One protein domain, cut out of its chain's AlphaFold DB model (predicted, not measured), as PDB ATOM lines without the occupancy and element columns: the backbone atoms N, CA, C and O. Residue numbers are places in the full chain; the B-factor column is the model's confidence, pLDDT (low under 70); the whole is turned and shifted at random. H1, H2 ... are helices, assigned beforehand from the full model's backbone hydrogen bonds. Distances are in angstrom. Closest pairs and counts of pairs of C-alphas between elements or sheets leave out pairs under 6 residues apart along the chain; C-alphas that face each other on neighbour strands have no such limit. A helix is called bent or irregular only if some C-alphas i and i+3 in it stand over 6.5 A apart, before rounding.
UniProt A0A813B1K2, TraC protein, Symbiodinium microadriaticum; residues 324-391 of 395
ATOM      1  N   ILE A 324      26.317  31.836  -9.103       90.25
ATOM      2  CA  ILE A 324      26.729  31.839  -7.698       90.25
ATOM      3  C   ILE A 324      26.545  30.441  -7.104       90.25
ATOM      4  O   ILE A 324      27.508  29.886  -6.583       90.25
ATOM      5  N   GLU A 325      25.364  29.840  -7.216       92.56
ATOM      6  CA  GLU A 325      25.086  28.505  -6.673       92.56
ATOM      7  C   GLU A 325      26.059  27.447  -7.210       92.56
ATOM      8  O   GLU A 325      26.688  26.734  -6.424       92.56
ATOM      9  N   ALA A 326      26.289  27.412  -8.526       92.88
ATOM     10  CA  ALA A 326      27.248  26.495  -9.140       92.88
ATOM     11  C   ALA A 326      28.684  26.731  -8.640       92.88
ATOM     12  O   ALA A 326      29.423  25.786  -8.364       92.88
ATOM     13  N   THR A 327      29.078  27.992  -8.440       92.50
ATOM     14  CA  THR A 327      30.385  28.329  -7.853       92.50
ATOM     15  C   THR A 327      30.530  27.760  -6.440       92.50
ATOM     16  O   THR A 327      31.579  27.218  -6.087       92.50
ATOM     17  N   TRP A 328      29.477  27.844  -5.624       90.81
ATOM     18  CA  TRP A 328      29.473  27.290  -4.269       90.81
ATOM     19  C   TRP A 328      29.594  25.763  -4.269       90.81
ATOM     20  O   TRP A 328      30.299  25.207  -3.423       90.81
ATOM     21  N   GLU A 329      28.967  25.085  -5.230       91.56
ATOM     22  CA  GLU A 329      29.106  23.636  -5.411       91.56
ATOM     23  C   GLU A 329      30.502  23.233  -5.914       91.56
ATOM     24  O   GLU A 329      31.046  22.206  -5.490       91.56
ATOM     25  N   ASN A 330      31.122  24.060  -6.762       93.81
ATOM     26  CA  ASN A 330      32.452  23.815  -7.317       93.81
ATOM     27  C   ASN A 330      33.572  24.000  -6.290       93.81
ATOM     28  O   ASN A 330      34.552  23.256  -6.326       93.81
ATOM     29  N   LEU A 331      33.453  24.947  -5.354       93.38
ATOM     30  CA  LEU A 331      34.516  25.279  -4.394       93.38
ATOM     31  C   LEU A 331      35.074  24.054  -3.631       93.38
ATOM     32  O   LEU A 331      36.291  23.844  -3.651       93.38
ATOM     33  N   PRO A 332      34.251  23.185  -3.008       92.62
ATOM     34  CA  PRO A 332      34.744  21.972  -2.352       92.62
ATOM     35  C   PRO A 332      35.408  20.957  -3.288       92.62
ATOM     36  O   PRO A 332      36.238  20.167  -2.821       92.62
ATOM     37  N   LEU A 333      35.017  20.937  -4.567       93.19
ATOM     38  CA  LEU A 333      35.554  20.038  -5.590       93.19
ATOM     39  C   LEU A 333      36.892  20.549  -6.125       93.19
ATOM     40  O   LEU A 333      37.856  19.786  -6.207       93.19
ATOM     41  N   ALA A 334      36.972  21.842  -6.426       92.50
ATOM     42  CA  ALA A 334      38.183  22.508  -6.883       92.50
ATOM     43  C   ALA A 334      39.287  22.459  -5.813       92.50
ATOM     44  O   ALA A 334      40.458  22.271  -6.134       92.50
ATOM     45  N   ALA A 335      38.913  22.492  -4.530       93.25
ATOM     46  CA  ALA A 335      39.857  22.397  -3.424       93.25
ATOM     47  C   ALA A 335      40.349  20.964  -3.113       93.25
ATOM     48  O   ALA A 335      41.142  20.799  -2.190       93.25
ATOM     49  N   ILE A 336      39.906  19.908  -3.819       91.44
ATOM     50  CA  ILE A 336      40.267  18.506  -3.489       91.44
ATOM     51  C   ILE A 336      41.785  18.283  -3.422       91.44
ATOM     52  O   ILE A 336      42.235  17.516  -2.573       91.44
ATOM     53  N   GLY A 337      42.560  18.940  -4.288       88.19
ATOM     54  CA  GLY A 337      44.017  18.783  -4.346       88.19
ATOM     55  C   GLY A 337      44.773  19.373  -3.155       88.19
ATOM     56  O   GLY A 337      45.923  19.012  -2.945       88.19
ATOM     57  N   ILE A 338      44.129  20.245  -2.371       91.44
ATOM     58  CA  ILE A 338      44.819  21.138  -1.432       91.44
ATOM     59  C   ILE A 338      44.175  21.214  -0.048       91.44
ATOM     60  O   ILE A 338      44.857  21.400   0.952       91.44
ATOM     61  N   LYS A 339      42.854  21.043   0.053       89.00
ATOM     62  CA  LYS A 339      42.110  21.237   1.307       89.00
ATOM     63  C   LYS A 339      42.546  20.294   2.431       89.00
ATOM     64  O   LYS A 339      42.414  20.633   3.597       89.00
ATOM     65  N   ASP A 340      43.055  19.112   2.074       89.31
ATOM     66  CA  ASP A 340      43.500  18.079   3.016       89.31
ATOM     67  C   ASP A 340      44.923  18.332   3.554       89.31
ATOM     68  O   ASP A 340      45.424  17.524   4.353       89.31
ATOM     69  N   ASP A 341      45.565  19.411   3.098       90.50
ATOM     70  CA  ASP A 341      46.849  19.910   3.591       90.50
ATOM     71  C   ASP A 341      46.665  21.002   4.657       90.50
ATOM     72  O   ASP A 341      47.650  21.414   5.259       90.50
ATOM     73  N   PHE A 342      45.430  21.438   4.940       91.06
ATOM     74  CA  PHE A 342      45.118  22.502   5.901       91.06
ATOM     75  C   PHE A 342      44.095  22.053   6.958       91.06
ATOM     76  O   PHE A 342      43.206  21.241   6.695       91.06
ATOM     77  N   GLU A 343      44.171  22.626   8.161       90.31
ATOM     78  CA  GLU A 343      43.102  22.527   9.159       90.31
ATOM     79  C   GLU A 343      41.989  23.546   8.860       90.31
ATOM     80  O   GLU A 343      42.096  24.733   9.176       90.31
ATOM     81  N   LEU A 344      40.900  23.073   8.242       92.06
ATOM     82  CA  LEU A 344      39.800  23.921   7.773       92.06
ATOM     83  C   LEU A 344      38.541  23.815   8.663       92.06
ATOM     84  O   LEU A 344      38.114  22.703   8.994       92.06
ATOM     85  N   PRO A 345      37.898  24.942   9.038       92.25
ATOM     86  CA  PRO A 345      36.624  24.941   9.763       92.25
ATOM     87  C   PRO A 345      35.461  24.502   8.859       92.25
ATOM     88  O   PRO A 345      35.584  24.480   7.645       92.25
ATOM     89  N   SER A 346      34.294  24.162   9.415       90.75
ATOM     90  CA  SER A 346      33.163  23.642   8.619       90.75
ATOM     91  C   SER A 346      32.605  24.616   7.571       90.75
ATOM     92  O   SER A 346      31.991  24.178   6.606       90.75
ATOM     93  N   ASP A 347      32.804  25.915   7.773       92.88
ATOM     94  CA  ASP A 347      32.370  27.031   6.926       92.88
ATOM     95  C   ASP A 347      33.508  27.593   6.051       92.88
ATOM     96  O   ASP A 347      33.371  28.669   5.474       92.88
ATOM     97  N   TRP A 348      34.631  26.872   5.921       94.06
ATOM     98  CA  TRP A 348      35.804  27.333   5.167       94.06
ATOM     99  C   TRP A 348      35.463  27.790   3.741       94.06
ATOM    100  O   TRP A 348      36.016  28.777   3.266       94.06
ATOM    101  N   ALA A 349      34.536  27.105   3.064       93.00
ATOM    102  CA  ALA A 349      34.171  27.407   1.681       93.00
ATOM    103  C   ALA A 349      33.504  28.787   1.551       93.00
ATOM    104  O   ALA A 349      33.790  29.513   0.604       93.00
ATOM    105  N   GLU A 350      32.681  29.181   2.528       93.12
ATOM    106  CA  GLU A 350      32.063  30.511   2.573       93.12
ATOM    107  C   GLU A 350      33.117  31.597   2.829       93.12
ATOM    108  O   GLU A 350      33.121  32.629   2.157       93.12
ATOM    109  N   GLN A 351      34.055  31.348   3.751       94.06
ATOM    110  CA  GLN A 351      35.145  32.287   4.045       94.06
ATOM    111  C   GLN A 351      36.057  32.492   2.828       94.06
ATOM    112  O   GLN A 351      36.422  33.624   2.506       94.06
ATOM    113  N   VAL A 352      36.382  31.410   2.116       94.06
ATOM    114  CA  VAL A 352      37.155  31.460   0.868       94.06
ATOM    115  C   VAL A 352      36.382  32.181  -0.228       94.06
ATOM    116  O   VAL A 352      36.962  33.037  -0.889       94.06
ATOM    117  N   TYR A 353      35.089  31.898  -0.407       94.19
ATOM    118  CA  TYR A 353      34.257  32.603  -1.384       94.19
ATOM    119  C   TYR A 353      34.258  34.115  -1.129       94.19
ATOM    120  O   TYR A 353      34.524  34.893  -2.043       94.19
ATOM    121  N   GLN A 354      34.019  34.543   0.116       94.06
ATOM    122  CA  GLN A 354      34.042  35.962   0.488       94.06
ATOM    123  C   GLN A 354      35.414  36.588   0.221       94.06
ATOM    124  O   GLN A 354      35.506  37.644  -0.404       94.06
ATOM    125  N   TRP A 355      36.492  35.910   0.624       95.88
ATOM    126  CA  TRP A 355      37.846  36.408   0.400       95.88
ATOM    127  C   TRP A 355      38.185  36.520  -1.091       95.88
ATOM    128  O   TRP A 355      38.725  37.543  -1.515       95.88
ATOM    129  N   LEU A 356      37.853  35.508  -1.897       95.25
ATOM    130  CA  LEU A 356      38.068  35.533  -3.343       95.25
ATOM    131  C   LEU A 356      37.216  36.618  -4.003       95.25
ATOM    132  O   LEU A 356      37.731  37.340  -4.846       95.25
ATOM    133  N   SER A 357      35.968  36.816  -3.586       92.69
ATOM    134  CA  SER A 357      35.121  37.899  -4.101       92.69
ATOM    135  C   SER A 357      35.752  39.280  -3.874       92.69
ATOM    136  O   SER A 357      35.837  40.088  -4.801       92.69
ATOM    137  N   ASP A 358      36.297  39.517  -2.678       94.38
ATOM    138  CA  ASP A 358      36.891  40.806  -2.305       94.38
ATOM    139  C   ASP A 358      38.302  41.033  -2.881       94.38
ATOM    140  O   ASP A 358      38.701  42.178  -3.115       94.38
ATOM    141  N   ASN A 359      39.082  39.966  -3.094       94.50
ATOM    142  CA  ASN A 359      40.521  40.069  -3.379       94.50
ATOM    143  C   ASN A 359      40.941  39.492  -4.740       94.50
ATOM    144  O   ASN A 359      41.975  39.898  -5.277       94.50
ATOM    145  N   ARG A 360      40.174  38.548  -5.296       92.94
ATOM    146  CA  ARG A 360      40.452  37.814  -6.545       92.94
ATOM    147  C   ARG A 360      39.158  37.448  -7.282       92.94
ATOM    148  O   ARG A 360      38.911  36.287  -7.591       92.94
ATOM    149  N   CYS A 361      38.308  38.434  -7.564       88.81
ATOM    150  CA  CYS A 361      36.983  38.191  -8.152       88.81
ATOM    151  C   CYS A 361      37.030  37.434  -9.495       88.81
ATOM    152  O   CYS A 361      36.108  36.699  -9.829       88.81
ATOM    153  N   ASN A 362      38.138  37.542 -10.233       88.75
ATOM    154  CA  ASN A 362      38.413  36.794 -11.459       88.75
ATOM    155  C   ASN A 362      38.557  35.273 -11.260       88.75
ATOM    156  O   ASN A 362      38.462  34.539 -12.241       88.75
ATOM    157  N   ALA A 363      38.821  34.807 -10.036       87.94
ATOM    158  CA  ALA A 363      38.855  33.386  -9.683       87.94
ATOM    159  C   ALA A 363      37.443  32.784  -9.566       87.94
ATOM    160  O   ALA A 363      37.257  31.585  -9.758       87.94
ATOM    161  N   LEU A 364      36.443  33.623  -9.271       89.31
ATOM    162  CA  LEU A 364      35.032  33.234  -9.168       89.31
ATOM    163  C   LEU A 364      34.254  33.476 -10.469       89.31
ATOM    164  O   LEU A 364      33.078  33.140 -10.548       89.31
ATOM    165  N   GLU A 365      34.890  34.063 -11.483       86.06
ATOM    166  CA  GLU A 365      34.269  34.317 -12.780       86.06
ATOM    167  C   GLU A 365      33.980  32.993 -13.504       86.06
ATOM    168  O   GLU A 365      34.884  32.198 -13.775       86.06
ATOM    169  N   SER A 366      32.712  32.778 -13.844       84.38
ATOM    170  CA  SER A 366      32.253  31.674 -14.688       84.38
ATOM    171  C   SER A 366      32.714  31.911 -16.130       84.38
ATOM    172  O   SER A 366      32.372  32.912 -16.758       84.38
ATOM    173  N   ARG A 367      33.556  31.015 -16.663       82.88
ATOM    174  CA  ARG A 367      34.155  31.163 -18.010       82.88
ATOM    175  C   ARG A 367      33.575  30.219 -19.052       82.88
ATOM    176  O   ARG A 367      33.771  30.427 -20.251       82.88
ATOM    177  N   ASP A 368      32.929  29.162 -18.598       84.12
ATOM    178  CA  ASP A 368      32.380  28.079 -19.406       84.12
ATOM    179  C   ASP A 368      30.906  27.807 -19.091       84.12
ATOM    180  O   ASP A 368      30.382  26.779 -19.516       84.12
ATOM    181  N   ASP A 369      30.240  28.758 -18.424       87.38
ATOM    182  CA  ASP A 369      28.818  28.696 -18.083       87.38
ATOM    183  C   ASP A 369      28.481  27.544 -17.113       87.38
ATOM    184  O   ASP A 369      27.464  26.864 -17.258       87.38
ATOM    185  N   GLN A 370      29.388  27.285 -16.158       88.69
ATOM    186  CA  GLN A 370      29.295  26.229 -15.133       88.69
ATOM    187  C   GLN A 370      29.653  26.737 -13.718       88.69
ATOM    188  O   GLN A 370      29.913  25.940 -12.815       88.69
ATOM    189  N   GLY A 371      29.684  28.059 -13.512       90.56
ATOM    190  CA  GLY A 371      30.139  28.682 -12.267       90.56
ATOM    191  C   GLY A 371      31.663  28.842 -12.192       90.56
ATOM    192  O   GLY A 371      32.415  28.346 -13.031       90.56
ATOM    193  N   GLY A 372      32.138  29.573 -11.186       92.00
ATOM    194  CA  GLY A 372      33.559  29.802 -10.947       92.00
ATOM    195  C   GLY A 372      34.303  28.527 -10.541       92.00
ATOM    196  O   GLY A 372      33.767  27.675  -9.826       92.00
ATOM    197  N   TRP A 373      35.562  28.419 -10.972       93.69
ATOM    198  CA  TRP A 373      36.455  27.305 -10.645       93.69
ATOM    199  C   TRP A 373      37.854  27.828 -10.269       93.69
ATOM    200  O   TRP A 373      38.733  27.895 -11.135       93.69
ATOM    201  N   PRO A 374      38.073  28.226  -8.999       93.94
ATOM    202  CA  PRO A 374      39.376  28.698  -8.534       93.94
ATOM    203  C   PRO A 374      40.450  27.612  -8.639       93.94
ATOM    204  O   PRO A 374      40.155  26.419  -8.506       93.94
ATOM    205  N   ASP A 375      41.699  28.012  -8.862       93.88
ATOM    206  CA  ASP A 375      42.831  27.084  -8.898       93.88
ATOM    207  C   ASP A 375      43.484  26.891  -7.514       93.88
ATOM    208  O   ASP A 375      43.104  27.505  -6.514       93.88
ATOM    209  N   GLU A 376      44.469  25.993  -7.425       93.31
ATOM    210  CA  GLU A 376      45.173  25.726  -6.163       93.31
ATOM    211  C   GLU A 376      45.920  26.954  -5.615       93.31
ATOM    212  O   GLU A 376      46.057  27.080  -4.396       93.31
ATOM    213  N   ASP A 377      46.380  27.866  -6.476       93.69
ATOM    214  CA  ASP A 377      47.074  29.088  -6.056       93.69
ATOM    215  C   ASP A 377      46.091  30.099  -5.446       93.69
ATOM    216  O   ASP A 377      46.447  30.841  -4.521       93.69
ATOM    217  N   ASP A 378      44.851  30.133  -5.934       95.31
ATOM    218  CA  ASP A 378      43.750  30.885  -5.334       95.31
ATOM    219  C   ASP A 378      43.378  30.337  -3.954       95.31
ATOM    220  O   ASP A 378      43.254  31.117  -3.003       95.31
ATOM    221  N   PHE A 379      43.285  29.010  -3.807       95.12
ATOM    222  CA  PHE A 379      43.025  28.378  -2.510       95.12
ATOM    223  C   PHE A 379      44.164  28.592  -1.510       95.12
ATOM    224  O   PHE A 379      43.888  29.002  -0.385       95.12
ATOM    225  N   ARG A 380      45.433  28.396  -1.905       92.56
ATOM    226  CA  ARG A 380      46.616  28.694  -1.064       92.56
ATOM    227  C   ARG A 380      46.564  30.124  -0.543       92.56
ATOM    228  O   ARG A 380      46.658  30.354   0.657       92.56
ATOM    229  N   ALA A 381      46.360  31.084  -1.444       93.94
ATOM    230  CA  ALA A 381      46.334  32.490  -1.073       93.94
ATOM    231  C   ALA A 381      45.179  32.830  -0.118       93.94
ATOM    232  O   ALA A 381      45.372  33.615   0.815       93.94
ATOM    233  N   ALA A 382      44.002  32.233  -0.330       95.19
ATOM    234  CA  ALA A 382      42.864  32.400   0.562       95.19
ATOM    235  C   ALA A 382      43.139  31.778   1.939       95.19
ATOM    236  O   ALA A 382      42.959  32.449   2.953       95.19
ATOM    237  N   PHE A 383      43.632  30.539   1.993       94.81
ATOM    238  CA  PHE A 383      43.913  29.833   3.245       94.81
ATOM    239  C   PHE A 383      44.997  30.520   4.080       94.81
ATOM    240  O   PHE A 383      44.791  30.738   5.276       94.81
ATOM    241  N   ASP A 384      46.087  30.954   3.445       92.38
ATOM    242  CA  ASP A 384      47.154  31.718   4.097       92.38
ATOM    243  C   ASP A 384      46.626  33.042   4.662       92.38
ATOM    244  O   ASP A 384      46.934  33.422   5.794       92.38
ATOM    245  N   SER A 385      45.805  33.758   3.884       93.88
ATOM    246  CA  SER A 385      45.250  35.044   4.312       93.88
ATOM    247  C   SER A 385      44.205  34.903   5.419       93.88
ATOM    248  O   SER A 385      44.053  35.831   6.218       93.88
ATOM    249  N   LEU A 386      43.472  33.790   5.449       92.69
ATOM    250  CA  LEU A 386      42.495  33.459   6.489       92.69
ATOM    251  C   LEU A 386      43.160  32.837   7.730       92.69
ATOM    252  O   LEU A 386      42.526  32.736   8.779       92.69
ATOM    253  N   GLY A 387      44.452  32.497   7.643       89.81
ATOM    254  CA  GLY A 387      45.253  31.986   8.750       89.81
ATOM    255  C   GLY A 387      44.984  30.518   9.080       89.81
ATOM    256  O   GLY A 387      45.076  30.144  10.249       89.81
ATOM    257  N   HIS A 388      44.622  29.701   8.088       90.38
ATOM    258  CA  HIS A 388      44.494  28.254   8.272       90.38
ATOM    259  C   HIS A 388      45.881  27.602   8.373       90.38
ATOM    260  O   HIS A 388      46.796  27.958   7.635       90.38
ATOM    261  N   GLU A 389      46.053  26.663   9.306       86.06
ATOM    262  CA  GLU A 389      47.346  26.016   9.559       86.06
ATOM    263  C   GLU A 389      47.576  24.843   8.594       86.06
ATOM    264  O   GLU A 389      46.689  24.007   8.413       86.06
ATOM    265  N   GLU A 390      48.769  24.762   7.992       86.50
ATOM    266  CA  GLU A 390      49.190  23.602   7.196       86.50
ATOM    267  C   GLU A 390      49.460  22.381   8.095       86.50
ATOM    268  O   GLU A 390      50.100  22.471   9.147       86.50
ATOM    269  N   ILE A 391      49.024  21.203   7.655       85.12
ATOM    270  CA  ILE A 391      49.229  19.932   8.348       85.12
ATOM    271  C   ILE A 391      50.649  19.425   8.046       85.12
ATOM    272  O   ILE A 391      50.941  18.951   6.947       85.12
TER     273      ILE A 391
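Overview. This is residues 324 to 391 of the 395 residues of the protein "TraC protein" of Symbiodinium microadriaticum (UniProt A0A813B1K2). Three helices, each about perpendicular to the other two, make a small cluster: H2 and H3 cross and pack on each other, and H1, the longest, packs on H2 with residues 328 to 332 and makes a corner with H3, where residues 334 to 337 at its end meet H3. A long loop, residues 360 to 375, leads from the end of H2 to the start of H3 and reaches one end of the long axis at Asp 369, while the tail after H3 reaches the other end at Ile 391. The printed part has 68 residues with three named helices, in the order H1, H2, H3, and no named strand; the class is all helix. It is compact, with a radius of gyration of the C-alphas of 11.0 A, and elongated, spanning 34 by 21 by 19 A.

Arrangement. H1, residues 324 to 337, touches H2, residues 348 to 359, through residues 328 to 332 of H1 and 349 to 353 of H2 alone. The closest C-alphas of the two are those of Leu 331 and Ala 349, 6.4 A apart, and their lines stand at 72 degrees, only just about perpendicular. H1 touches H3, residues 376 to 386, only at their ends, with residues 334 to 337 of H1; the closest C-alphas, those of Ala 335 and Phe 379, are 6.8 A apart. The lines of H1 and H3 are about perpendicular, at 82 degrees. H2 touches H3 with residues 351 to 356 alone, closest at the C-alphas of Val 352 and Ala 382, 5.8 A apart. Their lines are about perpendicular, at 84 degrees. In H2 and H3 every O i to N i+4 pair is within hydrogen-bond range; in H1 6 of 10 are.

Along the chain. H1 measures 21.9 A from C-alpha 324 at (26.729, 31.839, -7.698) to C-alpha 337 at (44.017, 18.783, -4.346). It is irregular: C-alphas 334 and 337 are 7.4 A apart, against about 5 A in a regular helix. H2 measures 16.0 A from C-alpha 348 to C-alpha 359. H3 measures 15.1 A and ends with C-alpha 386 at (42.495, 33.459, 6.489).

Size, cuts and confidence. The two C-alphas farthest apart are those of Asp 369 and Ile 391, at 34.5 A. The link from H1 to H2, 10 residues, is short but not tight; that from H2 to H3, 16 residues, is long. The printed part has no cut. The mean pLDDT of the printed part is 91.5, and no printed residue is under 70.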